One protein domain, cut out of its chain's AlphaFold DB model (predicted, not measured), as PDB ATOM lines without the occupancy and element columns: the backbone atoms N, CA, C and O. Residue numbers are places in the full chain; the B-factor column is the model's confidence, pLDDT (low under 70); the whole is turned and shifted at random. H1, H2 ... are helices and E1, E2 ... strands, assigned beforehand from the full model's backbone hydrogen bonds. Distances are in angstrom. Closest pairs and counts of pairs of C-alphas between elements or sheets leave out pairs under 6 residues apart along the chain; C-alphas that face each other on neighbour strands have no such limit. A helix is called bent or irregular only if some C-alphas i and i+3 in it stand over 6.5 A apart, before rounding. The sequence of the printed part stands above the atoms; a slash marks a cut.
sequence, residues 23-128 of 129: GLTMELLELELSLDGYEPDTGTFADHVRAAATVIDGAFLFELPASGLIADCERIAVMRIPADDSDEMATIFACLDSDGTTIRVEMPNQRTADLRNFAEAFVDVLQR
ATOM      1  N   GLY A  23      36.857  -0.339  14.911       57.28
ATOM      2  CA  GLY A  23      37.200   0.539  16.032       57.28
ATOM      3  C   GLY A  23      36.227   1.704  16.102       57.28
ATOM      4  O   GLY A  23      35.438   1.692  17.032       57.28
ATOM      5  N   LEU A  24      36.096   2.519  15.042       70.25
ATOM      6  CA  LEU A  24      35.092   3.605  14.928       70.25
ATOM      7  C   LEU A  24      33.657   3.202  15.328       70.25
ATOM      8  O   LEU A  24      32.845   4.044  15.707       70.25
ATOM      9  N   THR A  25      33.316   1.916  15.246       79.81
ATOM     10  CA  THR A  25      32.022   1.381  15.691       79.81
ATOM     11  C   THR A  25      31.816   1.472  17.214       79.81
ATOM     12  O   THR A  25      30.683   1.680  17.649       79.81
ATOM     13  N   MET A  26      32.864   1.320  18.032       86.44
ATOM     14  CA  MET A  26      32.764   1.385  19.495       86.44
ATOM     15  C   MET A  26      32.624   2.827  19.986       86.44
ATOM     16  O   MET A  26      31.704   3.102  20.755       86.44
ATOM     17  N   GLU A  27      33.455   3.760  19.512       86.56
ATOM     18  CA  GLU A  27      33.340   5.172  19.907       86.56
ATOM     19  C   GLU A  27      32.002   5.758  19.442       86.56
ATOM     20  O   GLU A  27      31.379   6.542  20.158       86.56
ATOM     21  N   LEU A  28      31.512   5.335  18.271       88.25
ATOM     22  CA  LEU A  28      30.187   5.715  17.789       88.25
ATOM     23  C   LEU A  28      29.077   5.217  18.723       88.25
ATOM     24  O   LEU A  28      28.171   5.980  19.044       88.25
ATOM     25  N   LEU A  29      29.162   3.969  19.195       90.69
ATOM     26  CA  LEU A  29      28.190   3.413  20.135       90.69
ATOM     27  C   LEU A  29      28.200   4.169  21.473       90.69
ATOM     28  O   LEU A  29      27.143   4.494  22.011       90.69
ATOM     29  N   GLU A  30      29.379   4.468  22.020       91.06
ATOM     30  CA  GLU A  30      29.505   5.242  23.262       91.06
ATOM     31  C   GLU A  30      28.970   6.668  23.106       91.06
ATOM     32  O   GLU A  30      28.308   7.196  24.009       91.06
ATOM     33  N   LEU A  31      29.199   7.274  21.942       92.62
ATOM     34  CA  LEU A  31      28.646   8.573  21.602       92.62
ATOM     35  C   LEU A  31      27.118   8.535  21.525       92.62
ATOM     36  O   LEU A  31      26.468   9.391  22.117       92.62
ATOM     37  N   GLU A  32      26.536   7.557  20.831       92.06
ATOM     38  CA  GLU A  32      25.079   7.392  20.736       92.06
ATOM     39  C   GLU A  32      24.443   7.245  22.124       92.06
ATOM     40  O   GLU A  32      23.479   7.945  22.436       92.06
ATOM     41  N   LEU A  33      25.034   6.422  22.997       92.56
ATOM     42  CA  LEU A  33      24.578   6.261  24.382       92.56
ATOM     43  C   LEU A  33      24.699   7.554  25.198       92.56
ATOM     44  O   LEU A  33      23.837   7.849  26.025       92.56
ATOM     45  N   SER A  34      25.756   8.336  24.969       92.69
ATOM     46  CA  SER A  34      25.951   9.631  25.631       92.69
ATOM     47  C   SER A  34      24.947  10.685  25.150       92.69
ATOM     48  O   SER A  34      24.590  11.594  25.901       92.69
ATOM     49  N   LEU A  35      24.473  10.571  23.906       93.19
ATOM     50  CA  LEU A  35      23.519  11.495  23.298       93.19
ATOM     51  C   LEU A  35      22.054  11.176  23.635       93.19
ATOM     52  O   LEU A  35      21.268  12.116  23.728       93.19
ATOM     53  N   ASP A  36      21.702   9.907  23.873       89.50
ATOM     54  CA  ASP A  36      20.326   9.429  24.131       89.50
ATOM     55  C   ASP A  36      19.630  10.126  25.323       89.50
ATOM     56  O   ASP A  36      18.413  10.272  25.355       89.50
ATOM     57  N   GLY A  37      20.403  10.639  26.286       84.12
ATOM     58  CA  GLY A  37      19.893  11.372  27.453       84.12
ATOM     59  C   GLY A  37      19.600  12.862  27.231       84.12
ATOM     60  O   GLY A  37      19.568  13.611  28.207       84.12
ATOM     61  N   TYR A  38      19.472  13.330  25.988       89.25
ATOM     62  CA  TYR A  38      19.229  14.745  25.705       89.25
ATOM     63  C   TYR A  38      17.838  15.196  26.170       89.25
ATOM     64  O   TYR A  38      16.818  14.701  25.697       89.25
ATOM     65  N   GLU A  39      17.799  16.199  27.048       86.50
ATOM     66  CA  GLU A  39      16.566  16.884  27.443       86.50
ATOM     67  C   GLU A  39      16.662  18.377  27.082       86.50
ATOM     68  O   GLU A  39      17.502  19.084  27.655       86.50
ATOM     69  N   PRO A  40      15.795  18.904  26.192       81.62
ATOM     70  CA  PRO A  40      15.897  20.278  25.685       81.62
ATOM     71  C   PRO A  40      15.746  21.353  26.775       81.62
ATOM     72  O   PRO A  40      16.216  22.477  26.608       81.62
ATOM     73  N   ASP A  41      15.127  21.015  27.908       82.38
ATOM     74  CA  ASP A  41      14.925  21.929  29.036       82.38
ATOM     75  C   ASP A  41      16.152  22.049  29.963       82.38
ATOM     76  O   ASP A  41      16.194  22.925  30.831       82.38
ATOM     77  N   THR A  42      17.154  21.178  29.806       80.88
ATOM     78  CA  THR A  42      18.301  21.077  30.731       80.88
ATOM     79  C   THR A  42      19.578  21.752  30.230       80.88
ATOM     80  O   THR A  42      20.483  22.020  31.022       80.88
ATOM     81  N   GLY A  43      19.652  22.085  28.939       84.19
ATOM     82  CA  GLY A  43      20.835  22.682  28.325       84.19
ATOM     83  C   GLY A  43      20.656  22.953  26.834       84.19
ATOM     84  O   GLY A  43      19.608  22.677  26.257       84.19
ATOM     85  N   THR A  44      21.683  23.519  26.195       91.38
ATOM     86  CA  THR A  44      21.663  23.698  24.738       91.38
ATOM     87  C   THR A  44      22.107  22.419  24.030       91.38
ATOM     88  O   THR A  44      22.942  21.674  24.545       91.38
ATOM     89  N   PHE A  45      21.599  22.197  22.815       94.19
ATOM     90  CA  PHE A  45      22.037  21.105  21.943       94.19
ATOM     91  C   PHE A  45      23.572  21.055  21.795       94.19
ATOM     92  O   PHE A  45      24.170  20.012  22.050       94.19
ATOM     93  N   ALA A  46      24.232  22.181  21.484       94.81
ATOM     94  CA  ALA A  46      25.695  22.248  21.423       94.81
ATOM     95  C   ALA A  46      26.395  21.835  22.723       94.81
ATOM     96  O   ALA A  46      27.444  21.196  22.657       94.81
ATOM     97  N   ASP A  47      25.876  22.218  23.890       94.50
ATOM     98  CA  ASP A  47      26.520  21.885  25.163       94.50
ATOM     99  C   ASP A  47      26.414  20.391  25.470       94.50
ATOM    100  O   ASP A  47      27.409  19.787  25.875       94.50
ATOM    101  N   HIS A  48      25.255  19.784  25.195       95.94
ATOM    102  CA  HIS A  48      25.054  18.341  25.339       95.94
ATOM    103  C   HIS A  48      25.952  17.548  24.388       95.94
ATOM    104  O   HIS A  48      26.672  16.643  24.805       95.94
ATOM    105  N   VAL A  49      25.992  17.949  23.116       96.06
ATOM    106  CA  VAL A  49      26.845  17.313  22.107       96.06
ATOM    107  C   VAL A  49      28.331  17.480  22.445       96.06
ATOM    108  O   VAL A  49      29.105  16.537  22.302       96.06
ATOM    109  N   ARG A  50      28.752  18.649  22.945       95.56
ATOM    110  CA  ARG A  50      30.136  18.873  23.394       95.56
ATOM    111  C   ARG A  50      30.502  17.983  24.581       95.56
ATOM    112  O   ARG A  50      31.613  17.453  24.610       95.56
ATOM    113  N   ALA A  51      29.595  17.824  25.544       94.62
ATOM    114  CA  ALA A  51      29.798  16.924  26.674       94.62
ATOM    115  C   ALA A  51      29.943  15.469  26.203       94.62
ATOM    116  O   ALA A  51      30.906  14.813  26.586       94.62
ATOM    117  N   ALA A  52      29.061  15.011  25.309       94.88
ATOM    118  CA  ALA A  52      29.115  13.669  24.733       94.88
ATOM    119  C   ALA A  52      30.407  13.421  23.935       94.88
ATOM    120  O   ALA A  52      31.057  12.399  24.125       94.88
ATOM    121  N   ALA A  53      30.850  14.383  23.117       94.56
ATOM    122  CA  ALA A  53      32.118  14.281  22.391       94.56
ATOM    123  C   ALA A  53      33.320  14.118  23.331       94.56
ATOM    124  O   ALA A  53      34.236  13.363  23.035       94.56
ATOM    125  N   THR A  54      33.306  14.802  24.479       93.44
ATOM    126  CA  THR A  54      34.403  14.748  25.458       93.44
ATOM    127  C   THR A  54      34.540  13.361  26.097       93.44
ATOM    128  O   THR A  54      35.637  12.997  26.505       93.44
ATOM    129  N   VAL A  55      33.456  12.579  26.183       92.56
ATOM    130  CA  VAL A  55      33.479  11.217  26.755       92.56
ATOM    131  C   VAL A  55      34.357  10.270  25.937       92.56
ATOM    132  O   VAL A  55      34.990   9.394  26.514       92.56
ATOM    133  N   ILE A  56      34.420  10.480  24.622       91.25
ATOM    134  CA  ILE A  56      35.129   9.620  23.665       91.25
ATOM    135  C   ILE A  56      36.394  10.285  23.101       91.25
ATOM    136  O   ILE A  56      36.779  10.021  21.965       91.25
ATOM    137  N   ASP A  57      36.983  11.234  23.838       90.88
ATOM    138  CA  ASP A  57      38.143  12.032  23.400       90.88
ATOM    139  C   ASP A  57      37.946  12.740  22.037       90.88
ATOM    140  O   ASP A  57      38.886  13.087  21.316       90.88
ATOM    141  N   GLY A  58      36.687  13.005  21.686       92.62
ATOM    142  CA  GLY A  58      36.288  13.749  20.505       92.62
ATOM    143  C   GLY A  58      36.340  15.266  20.702       92.62
ATOM    144  O   GLY A  58      36.462  15.807  21.801       92.62
ATOM    145  N   ALA A  59      36.193  15.988  19.596       93.50
ATOM    146  CA  ALA A  59      36.194  17.441  19.547       93.50
ATOM    147  C   ALA A  59      34.930  17.972  18.866       93.50
ATOM    148  O   ALA A  59      34.698  17.745  17.677       93.50
ATOM    149  N   PHE A  60      34.148  18.765  19.596       95.44
ATOM    150  CA  PHE A  60      33.097  19.589  19.007       95.44
ATOM    151  C   PHE A  60      33.712  20.721  18.179       95.44
ATOM    152  O   PHE A  60      34.559  21.461  18.681       95.44
ATOM    153  N   LEU A  61      33.259  20.890  16.933       95.25
ATOM    154  CA  LEU A  61      33.731  21.964  16.060       95.25
ATOM    155  C   LEU A  61      32.769  23.155  16.070       95.25
ATOM    156  O   LEU A  61      33.146  24.252  16.476       95.25
ATOM    157  N   PHE A  62      31.531  22.948  15.621       95.50
ATOM    158  CA  PHE A  62      30.511  23.994  15.516       95.50
ATOM    159  C   PHE A  62      29.106  23.399  15.358       95.50
ATOM    160  O   PHE A  62      28.941  22.226  15.031       95.50
ATOM    161  N   GLU A  63      28.090  24.238  15.557       95.25
ATOM    162  CA  GLU A  63      26.674  23.917  15.356       95.25
ATOM    163  C   GLU A  63      26.071  24.848  14.295       95.25
ATOM    164  O   GLU A  63      26.396  26.037  14.251       95.25
ATOM    165  N   LEU A  64      25.189  24.317  13.446       95.44
ATOM    166  CA  LEU A  64      24.477  25.054  12.404       95.44
ATOM    167  C   LEU A  64      23.001  24.619  12.335       95.44
ATOM    168  O   LEU A  64      22.689  23.458  12.607       95.44
ATOM    169  N   PRO A  65      22.076  25.503  11.915       94.12
ATOM    170  CA  PRO A  65      20.732  25.076  11.537       94.12
ATOM    171  C   PRO A  65      20.806  24.155  10.314       94.12
ATOM    172  O   PRO A  65      21.462  24.489   9.324       94.12
ATOM    173  N   ALA A  66      20.095  23.027  10.346       91.56
ATOM    174  CA  ALA A  66      20.169  22.009   9.302       91.56
ATOM    175  C   ALA A  66      19.776  22.547   7.923       91.56
ATOM    176  O   ALA A  66      20.367  22.153   6.925       91.56
ATOM    177  N   SER A  67      18.810  23.469   7.857       87.69
ATOM    178  CA  SER A  67      18.456  24.224   6.641       87.69
ATOM    179  C   SER A  67      18.235  23.350   5.391       87.69
ATOM    180  O   SER A  67      18.498  23.778   4.269       87.69
ATOM    181  N   GLY A  68      17.769  22.110   5.581       86.50
ATOM    182  CA  GLY A  68      17.543  21.133   4.513       86.50
ATOM    183  C   GLY A  68      18.776  20.348   4.041       86.50
ATOM    184  O   GLY A  68      18.652  19.582   3.086       86.50
ATOM    185  N   LEU A  69      19.947  20.489   4.679       87.69
ATOM    186  CA  LEU A  69      21.132  19.663   4.379       87.69
ATOM    187  C   LEU A  69      20.883  18.182   4.693       87.69
ATOM    188  O   LEU A  69      21.331  17.304   3.954       87.69
ATOM    189  N   ILE A  70      20.158  17.921   5.779       89.31
ATOM    190  CA  ILE A  70      19.775  16.589   6.242       89.31
ATOM    191  C   ILE A  70      18.252  16.583   6.422       89.31
ATOM    192  O   ILE A  70      17.677  17.563   6.899       89.31
ATOM    193  N   ALA A  71      17.595  15.508   5.979       87.69
ATOM    194  CA  ALA A  71      16.147  15.351   6.119       87.69
ATOM    195  C   ALA A  71      15.759  15.186   7.596       87.69
ATOM    196  O   ALA A  71      16.532  14.618   8.367       87.69
ATOM    197  N   ASP A  72      14.580  15.681   7.979       90.19
ATOM    198  CA  ASP A  72      14.022  15.518   9.332       90.19
ATOM    199  C   ASP A  72      15.019  15.921  10.435       90.19
ATOM    200  O   ASP A  72      15.233  15.218  11.423       90.19
ATOM    201  N   CYS A  73      15.724  17.026  10.200       94.00
ATOM    202  CA  CYS A  73      16.785  17.538  11.055       94.00
ATOM    203  C   CYS A  73      16.579  19.039  11.246       94.00
ATOM    204  O   CYS A  73      16.398  19.766  10.265       94.00
ATOM    205  N   GLU A  74      16.594  19.504  12.493       94.44
ATOM    206  CA  GLU A  74      16.510  20.926  12.829       94.44
ATOM    207  C   GLU A  74      17.905  21.551  12.927       94.44
ATOM    208  O   GLU A  74      18.158  22.630  12.376       94.44
ATOM    209  N   ARG A  75      18.836  20.867  13.604       95.62
ATOM    210  CA  ARG A  75      20.183  21.376  13.899       95.62
ATOM    211  C   ARG A  75      21.227  20.286  13.710       95.62
ATOM    212  O   ARG A  75      20.992  19.121  14.010       95.62
ATOM    213  N   ILE A  76      22.392  20.689  13.221       96.88
ATOM    214  CA  ILE A  76      23.526  19.806  12.967       96.88
ATOM    215  C   ILE A  76      24.701  20.319  13.787       96.88
ATOM    216  O   ILE A  76      25.132  21.460  13.619       96.88
ATOM    217  N   ALA A  77      25.235  19.470  14.654       97.31
ATOM    218  CA  ALA A  77      26.505  19.688  15.317       97.31
ATOM    219  C   ALA A  77      27.575  18.840  14.632       97.31
ATOM    220  O   ALA A  77      27.417  17.633  14.451       97.31
ATOM    221  N   VAL A  78      28.666  19.487  14.237       96.75
ATOM    222  CA  VAL A  78      29.792  18.834  13.576       96.75
ATOM    223  C   VAL A  78      30.881  18.567  14.598       96.75
ATOM    224  O   VAL A  78      31.286  19.464  15.344       96.75
ATOM    225  N   MET A  79      31.363  17.330  14.622       95.25
ATOM    226  CA  MET A  79      32.374  16.876  15.566       95.25
ATOM    227  C   MET A  79      33.435  16.041  14.872       95.25
ATOM    228  O   MET A  79      33.223  15.511  13.781       95.25
ATOM    229  N   ARG A  80      34.571  15.905  15.545       93.50
ATOM    230  CA  ARG A  80      35.590  14.921  15.219       93.50
ATOM    231  C   ARG A  80      35.712  13.904  16.334       93.50
ATOM    232  O   ARG A  80      35.709  14.300  17.492       93.50
ATOM    233  N   ILE A  81      35.843  12.637  15.984       91.50
ATOM    234  CA  ILE A  81      36.044  11.540  16.931       91.50
ATOM    235  C   ILE A  81      37.304  10.770  16.541       91.50
ATOM    236  O   ILE A  81      37.632  10.759  15.351       91.50
ATOM    237  N   PRO A  82      38.026  10.174  17.496       89.94
ATOM    238  CA  PRO A  82      39.138   9.294  17.164       89.94
ATOM    239  C   PRO A  82      38.647   8.124  16.304       89.94
ATOM    240  O   PRO A  82      37.558   7.593  16.521       89.94
ATOM    241  N   ALA A  83      39.432   7.772  15.287       82.00
ATOM    242  CA  ALA A  83      39.233   6.573  14.488       82.00
ATOM    243  C   ALA A  83      40.361   5.584  14.819       82.00
ATOM    244  O   ALA A  83      41.503   5.772  14.391       82.00
ATOM    245  N   ASP A  84      40.030   4.535  15.575       72.56
ATOM    246  CA  ASP A  84      40.945   3.477  16.027       72.56
ATOM    247  C   ASP A  84      42.156   3.979  16.859       72.56
ATOM    248  O   ASP A  84      42.226   5.129  17.282       72.56
ATOM    249  N   ASP A  85      43.158   3.106  17.060       63.31
ATOM    250  CA  ASP A  85      44.501   3.387  17.621       63.31
ATOM    251  C   ASP A  85      45.375   4.282  16.704       63.31
ATOM    252  O   ASP A  85      46.607   4.325  16.820       63.31
ATOM    253  N   SER A  86      44.765   4.959  15.731       64.06
ATOM    254  CA  SER A  86      45.448   5.906  14.861       64.06
ATOM    255  C   SER A  86      45.276   7.328  15.400       64.06
ATOM    256  O   SER A  86      44.249   7.665  15.976       64.06
ATOM    257  N   ASP A  87      46.251   8.207  15.158       74.31
ATOM    258  CA  ASP A  87      46.090   9.647  15.424       74.31
ATOM    259  C   ASP A  87      45.089  10.320  14.441       74.31
ATOM    260  O   ASP A  87      45.033  11.550  14.336       74.31
ATOM    261  N   GLU A  88      44.334   9.537  13.656       83.31
ATOM    262  CA  GLU A  88      43.362  10.032  12.688       83.31
ATOM    263  C   GLU A  88      42.019  10.330  13.363       83.31
ATOM    264  O   GLU A  88      41.484   9.555  14.152       83.31
ATOM    265  N   MET A  89      41.454  11.487  13.025       88.50
ATOM    266  CA  MET A  89      40.174  11.940  13.557       88.50
ATOM    267  C   MET A  89      39.118  11.899  12.451       88.50
ATOM    268  O   MET A  89      39.229  12.628  11.461       88.50
ATOM    269  N   ALA A  90      38.058  11.116  12.634       90.38
ATOM    270  CA  ALA A  90      36.923  11.056  11.721       90.38
ATOM    271  C   ALA A  90      35.935  12.199  11.985       90.38
ATOM    272  O   ALA A  90      35.598  12.498  13.127       90.38
ATOM    273  N   THR A  91      35.433  12.836  10.922       92.94
ATOM    274  CA  THR A  91      34.363  13.844  11.034       92.94
ATOM    275  C   THR A  91      32.998  13.166  11.026       92.94
ATOM    276  O   THR A  91      32.710  12.393  10.115       92.94
ATOM    277  N   ILE A  92      32.146  13.515  11.987       94.25
ATOM    278  CA  ILE A  92      30.783  12.994  12.140       94.25
ATOM    279  C   ILE A  92      29.791  14.118  12.447       94.25
ATOM    280  O   ILE A  92      30.181  15.228  12.833       94.25
ATOM    281  N   PHE A  93      28.500  13.827  12.305       95.50
ATOM    282  CA  PHE A  93      27.427  14.774  12.584       95.50
ATOM    283  C   PHE A  93      26.488  14.243  13.662       95.50
ATOM    284  O   PHE A  93      25.921  13.167  13.510       95.50
ATOM    285  N   ALA A  94      26.261  15.026  14.713       96.31
ATOM    286  CA  ALA A  94      25.096  14.857  15.573       96.31
ATOM    287  C   ALA A  94      23.950  15.688  14.989       96.31
ATOM    288  O   ALA A  94      24.087  16.893  14.772       96.31
ATOM    289  N   CYS A  95      22.830  15.039  14.707       96.00
ATOM    290  CA  CYS A  95      21.661  15.635  14.078       96.00
ATOM    291  C   CYS A  95      20.512  15.637  15.080       96.00
ATOM    292  O   CYS A  95      20.047  14.567  15.474       96.00
ATOM    293  N   LEU A  96      20.060  16.825  15.474       95.88
ATOM    294  CA  LEU A  96      18.832  16.984  16.240       95.88
ATOM    295  C   LEU A  96      17.647  16.829  15.290       95.88
ATOM    296  O   LEU A  96      17.598  17.500  14.253       95.88
ATOM    297  N   ASP A  97      16.719  15.940  15.624       93.69
ATOM    298  CA  ASP A  97      15.496  15.739  14.855       93.69
ATOM    299  C   ASP A  97      14.635  17.011  14.769       93.69
ATOM    300  O   ASP A  97      14.872  18.012  15.444       93.69
ATOM    301  N   SER A  98      13.639  16.992  13.884       90.12
ATOM    302  CA  SER A  98      12.720  18.122  13.703       90.12
ATOM    303  C   SER A  98      11.808  18.388  14.901       90.12
ATOM    304  O   SER A  98      11.216  19.462  14.975       90.12
ATOM    305  N   ASP A  99      11.661  17.404  15.789       88.12
ATOM    306  CA  ASP A  99      10.855  17.517  17.004       88.12
ATOM    307  C   ASP A  99      11.670  18.106  18.172       88.12
ATOM    308  O   ASP A  99      11.100  18.481  19.199       88.12
ATOM    309  N   GLY A 100      12.991  18.251  18.004       89.12
ATOM    310  CA  GLY A 100      13.893  18.860  18.973       89.12
ATOM    311  C   GLY A 100      14.165  17.980  20.193       89.12
ATOM    312  O   GLY A 100      14.589  18.496  21.229       89.12
ATOM    313  N   THR A 101      13.911  16.674  20.095       89.38
ATOM    314  CA  THR A 101      13.941  15.739  21.230       89.38
ATOM    315  C   THR A 101      14.955  14.622  21.069       89.38
ATOM    316  O   THR A 101      15.489  14.155  22.069       89.38
ATOM    317  N   THR A 102      15.243  14.204  19.838       91.44
ATOM    318  CA  THR A 102      16.122  13.056  19.587       91.44
ATOM    319  C   THR A 102      17.370  13.505  18.857       91.44
ATOM    320  O   THR A 102      17.295  14.217  17.853       91.44
ATOM    321  N   ILE A 103      18.527  13.034  19.314       94.81
ATOM    322  CA  ILE A 103      19.790  13.218  18.607       94.81
ATOM    323  C   ILE A 103      20.182  11.892  17.969       94.81
ATOM    324  O   ILE A 103      20.216  10.861  18.633       94.81
ATOM    325  N   ARG A 104      20.515  11.924  16.681       92.75
ATOM    326  CA  ARG A 104      21.082  10.782  15.955       92.75
ATOM    327  C   ARG A 104      22.467  11.117  15.431       92.75
ATOM    328  O   ARG A 104      22.730  12.271  15.084       92.75
ATOM    329  N   VAL A 105      23.326  10.114  15.321       93.19
ATOM    330  CA  VAL A 105      24.639  10.285  14.703       93.19
ATOM    331  C   VAL A 105      24.567   9.884  13.232       93.19
ATOM    332  O   VAL A 105      24.028   8.838  12.879       93.19
ATOM    333  N   GLU A 106      25.092  10.733  12.352       91.38
ATOM    334  CA  GLU A 106      25.209  10.462  10.922       91.38
ATOM    335  C   GLU A 106      26.662  10.612  10.461       91.38
ATOM    336  O   GLU A 106      27.347  11.596  10.758       91.38
ATOM    337  N   MET A 107      27.119   9.636   9.675       90.69
ATOM    338  CA  MET A 107      28.392   9.717   8.965       90.69
ATOM    339  C   MET A 107      28.246  10.615   7.730       90.69
ATOM    340  O   MET A 107      27.217  10.551   7.041       90.69
ATOM    341  N   PRO A 108      29.274  11.406   7.376       91.06
ATOM    342  CA  PRO A 108      29.239  12.190   6.159       91.06
ATOM    343  C   PRO A 108      29.052  11.306   4.928       91.06
ATOM    344  O   PRO A 108      29.785  10.348   4.698       91.06
ATOM    345  N   ASN A 109      28.084  11.671   4.098       89.62
ATOM    346  CA  ASN A 109      27.811  11.027   2.822       89.62
ATOM    347  C   ASN A 109      27.965  12.031   1.669       89.62
ATOM    348  O   ASN A 109      28.354  13.183   1.859       89.62
ATOM    349  N   GLN A 110      27.645  11.603   0.447       89.62
ATOM    350  CA  GLN A 110      27.824  12.436  -0.743       89.62
ATOM    351  C   GLN A 110      26.972  13.719  -0.737       89.62
ATOM    352  O   GLN A 110      27.393  14.717  -1.313       89.62
ATOM    353  N   ARG A 111      25.812  13.730  -0.061       89.12
ATOM    354  CA  ARG A 111      24.969  14.931   0.093       89.12
ATOM    355  C   ARG A 111      25.589  15.939   1.061       89.12
ATOM    356  O   ARG A 111      25.434  17.138   0.869       89.12
ATOM    357  N   THR A 112      26.289  15.463   2.082       92.19
ATOM    358  CA  THR A 112      26.895  16.291   3.134       92.19
ATOM    359  C   THR A 112      28.405  16.478   2.940       92.19
ATOM    360  O   THR A 112      29.100  16.893   3.866       92.19
ATOM    361  N   ALA A 113      28.932  16.154   1.755       92.25
ATOM    362  CA  ALA A 113      30.363  16.209   1.465       92.25
ATOM    363  C   ALA A 113      30.931  17.626   1.632       92.25
ATOM    364  O   ALA A 113      31.995  17.795   2.218       92.25
ATOM    365  N   ASP A 114      30.190  18.647   1.201       93.12
ATOM    366  CA  ASP A 114      30.615  20.043   1.347       93.12
ATOM    367  C   ASP A 114      30.698  20.473   2.817       93.12
ATOM    368  O   ASP A 114      31.613  21.205   3.194       93.12
ATOM    369  N   LEU A 115      29.795  19.972   3.670       94.19
ATOM    370  CA  LEU A 115      29.837  20.231   5.111       94.19
ATOM    371  C   LEU A 115      31.057  19.569   5.761       94.19
ATOM    372  O   LEU A 115      31.732  20.198   6.575       94.19
ATOM    373  N   ARG A 116      31.376  18.328   5.368       93.94
ATOM    374  CA  ARG A 116      32.608  17.654   5.797       93.94
ATOM    375  C   ARG A 116      33.846  18.446   5.370       93.94
ATOM    376  O   ARG A 116      34.688  18.736   6.209       93.94
ATOM    377  N   ASN A 117      33.933  18.843   4.101       93.94
ATOM    378  CA  ASN A 117      35.070  19.611   3.581       93.94
ATOM    379  C   ASN A 117      35.237  20.948   4.319       93.94
ATOM    380  O   ASN A 117      36.353  21.375   4.604       93.94
ATOM    381  N   PHE A 118      34.124  21.610   4.649       94.50
ATOM    382  CA  PHE A 118      34.146  22.825   5.458       94.50
ATOM    383  C   PHE A 118      34.681  22.562   6.871       94.50
ATOM    384  O   PHE A 118      35.494  23.339   7.367       94.50
ATOM    385  N   ALA A 119      34.269  21.463   7.505       94.00
ATOM    386  CA  ALA A 119      34.762  21.067   8.820       94.00
ATOM    387  C   ALA A 119      36.273  20.784   8.816       94.00
ATOM    388  O   ALA A 119      36.989  21.263   9.693       94.00
ATOM    389  N   GLU A 120      36.768  20.077   7.801       92.44
ATOM    390  CA  GLU A 120      38.202  19.819   7.614       92.44
ATOM    391  C   GLU A 120      38.981  21.127   7.404       92.44
ATOM    392  O   GLU A 120      39.968  21.387   8.090       92.44
ATOM    393  N   ALA A 121      38.485  22.023   6.548       93.31
ATOM    394  CA  ALA A 121      39.106  23.331   6.341       93.31
ATOM    395  C   ALA A 121      39.092  24.209   7.609       93.31
ATOM    396  O   ALA A 121      40.037  24.957   7.862       93.31
ATOM    397  N   PHE A 122      38.030  24.136   8.417       92.19
ATOM    398  CA  PHE A 122      37.921  24.857   9.686       92.19
ATOM    399  C   PHE A 122      39.010  24.419  10.672       92.19
ATOM    400  O   PHE A 122      39.666  25.252  11.299       92.19
ATOM    401  N   VAL A 123      39.241  23.113  10.760       90.44
ATOM    402  CA  VAL A 123      40.308  22.523  11.570       90.44
ATOM    403  C   VAL A 123      41.678  22.994  11.107       90.44
ATOM    404  O   VAL A 123      42.474  23.437  11.936       90.44
ATOM    405  N   ASP A 124      41.937  22.927   9.801       90.19
ATOM    406  CA  ASP A 124      43.212  23.345   9.216       90.19
ATOM    407  C   ASP A 124      43.547  24.797   9.564       90.19
ATOM    408  O   ASP A 124      44.711  25.143   9.768       90.19
ATOM    409  N   VAL A 125      42.535  25.664   9.632       89.88
ATOM    410  CA  VAL A 125      42.716  27.056  10.049       89.88
ATOM    411  C   VAL A 125      43.073  27.141  11.530       89.88
ATOM    412  O   VAL A 125      44.022  27.846  11.861       89.88
ATOM    413  N   LEU A 126      42.368  26.422  12.410       83.94
ATOM    414  CA  LEU A 126      42.632  26.446  13.853       83.94
ATOM    415  C   LEU A 126      44.007  25.879  14.227       83.94
ATOM    416  O   LEU A 126      44.624  26.372  15.163       83.94
ATOM    417  N   GLN A 127      44.509  24.882  13.497       82.50
ATOM    418  CA  GLN A 127      45.825  24.282  13.757       82.50
ATOM    419  C   GLN A 127      47.010  25.162  13.328       82.50
ATOM    420  O   GLN A 127      48.152  24.867  13.674       82.50
ATOM    421  N   ARG A 128      46.769  26.223  12.551       80.00
ATOM    422  CA  ARG A 128      47.815  27.132  12.049       80.00
ATOM    423  C   ARG A 128      48.066  28.347  12.950       80.00
ATOM    424  O   ARG A 128      48.910  29.169  12.594       80.00
TER     425      ARG A 128
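This is residues 23 to 128 of the 129 residues of an uncharacterized protein of Rhizobium sp. Leaf453 (UniProt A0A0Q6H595). A strongly twisted sheet of four antiparallel strands forms the middle layer, with H1 and H2 over one face and H3, the longest helix, crossing the other face at a slant. These are three layers, helices on both faces of a sheet, and E1 to E4 also make a meander, each strand the antiparallel neighbour of the one before. The printed part has 106 residues with three named helices and four named strands, in the order H1 H2 E1 E2 E3 E4 H3; the class is mixed, helices and strands. It is compact, with a radius of gyration of the C-alphas of 13.1 A, and rounded, spanning 35 by 26 by 24 A.

Start at the sheet, whose order is E1, residues 59 to 65, E2, residues 73 to 82, E3, residues 89 to 97, and E4, residues 103 to 106. Hairpins join each strand to the next. Look for N 61 and O 78 of E1 and E2, 2.9 A apart, N 77 and O 94 of E2 and E3, 2.8 A, and N 95 and O 104 of E3 and E4, 2.8 A, all within hydrogen-bond range. H2, residues 45 to 55, is on the sheet at a height of 8.2 A, over E2 and along the strands, at 19 degrees to E2 on the local plane; only just, it is not over E3, on which 2 of its C-alphas fall. Its closest C-alphas to E1 are those of Arg 50 and Phe 60, 5.3 A. On the opposite face find H3, residues 110 to 126, at a height of 8.9 A over E2 and E3; only just, it is not over E4, on which 2 of its C-alphas fall. It runs slantwise, only just, at 58 degrees to E2 on the local plane. The closest C-alphas of E3 and H3 are those of Thr 91 and Arg 116, 6.7 A. H1, residues 23 to 35, is on the sheet at a height of 6.6 A, over E2. With residues 30 to 35 alone it touches H2, closest at the C-alphas of Ser 34 and Ala 52, 5.2 A; this helical hairpin has a steep tilt of 45 degrees, opposite ways. H3 is apart from H1 and H2. Every O i to N i+4 pair is within hydrogen-bond range in H2, 8 of 9 in H1 and 11 of 13 in H3.

Find C-alpha 23 at (37.200, 0.539, 16.032); from there H1 runs 19.0 A. E2 begins at C-alpha 73, (16.785, 17.538, 11.055), and covers 24.6 A; E3 covers 25.0 A. H3 runs 25.1 A to C-alpha 126 at (42.632, 26.446, 13.853) and is irregular, with C-alphas 111 and 114 7.7 A apart.

The two C-alphas farthest apart are those of Asp 99 and Arg 128, 38.5 A. The printed part has no cut and no long link. The model's pLDDT is under 70 at residue 23 and residues 85 to 86.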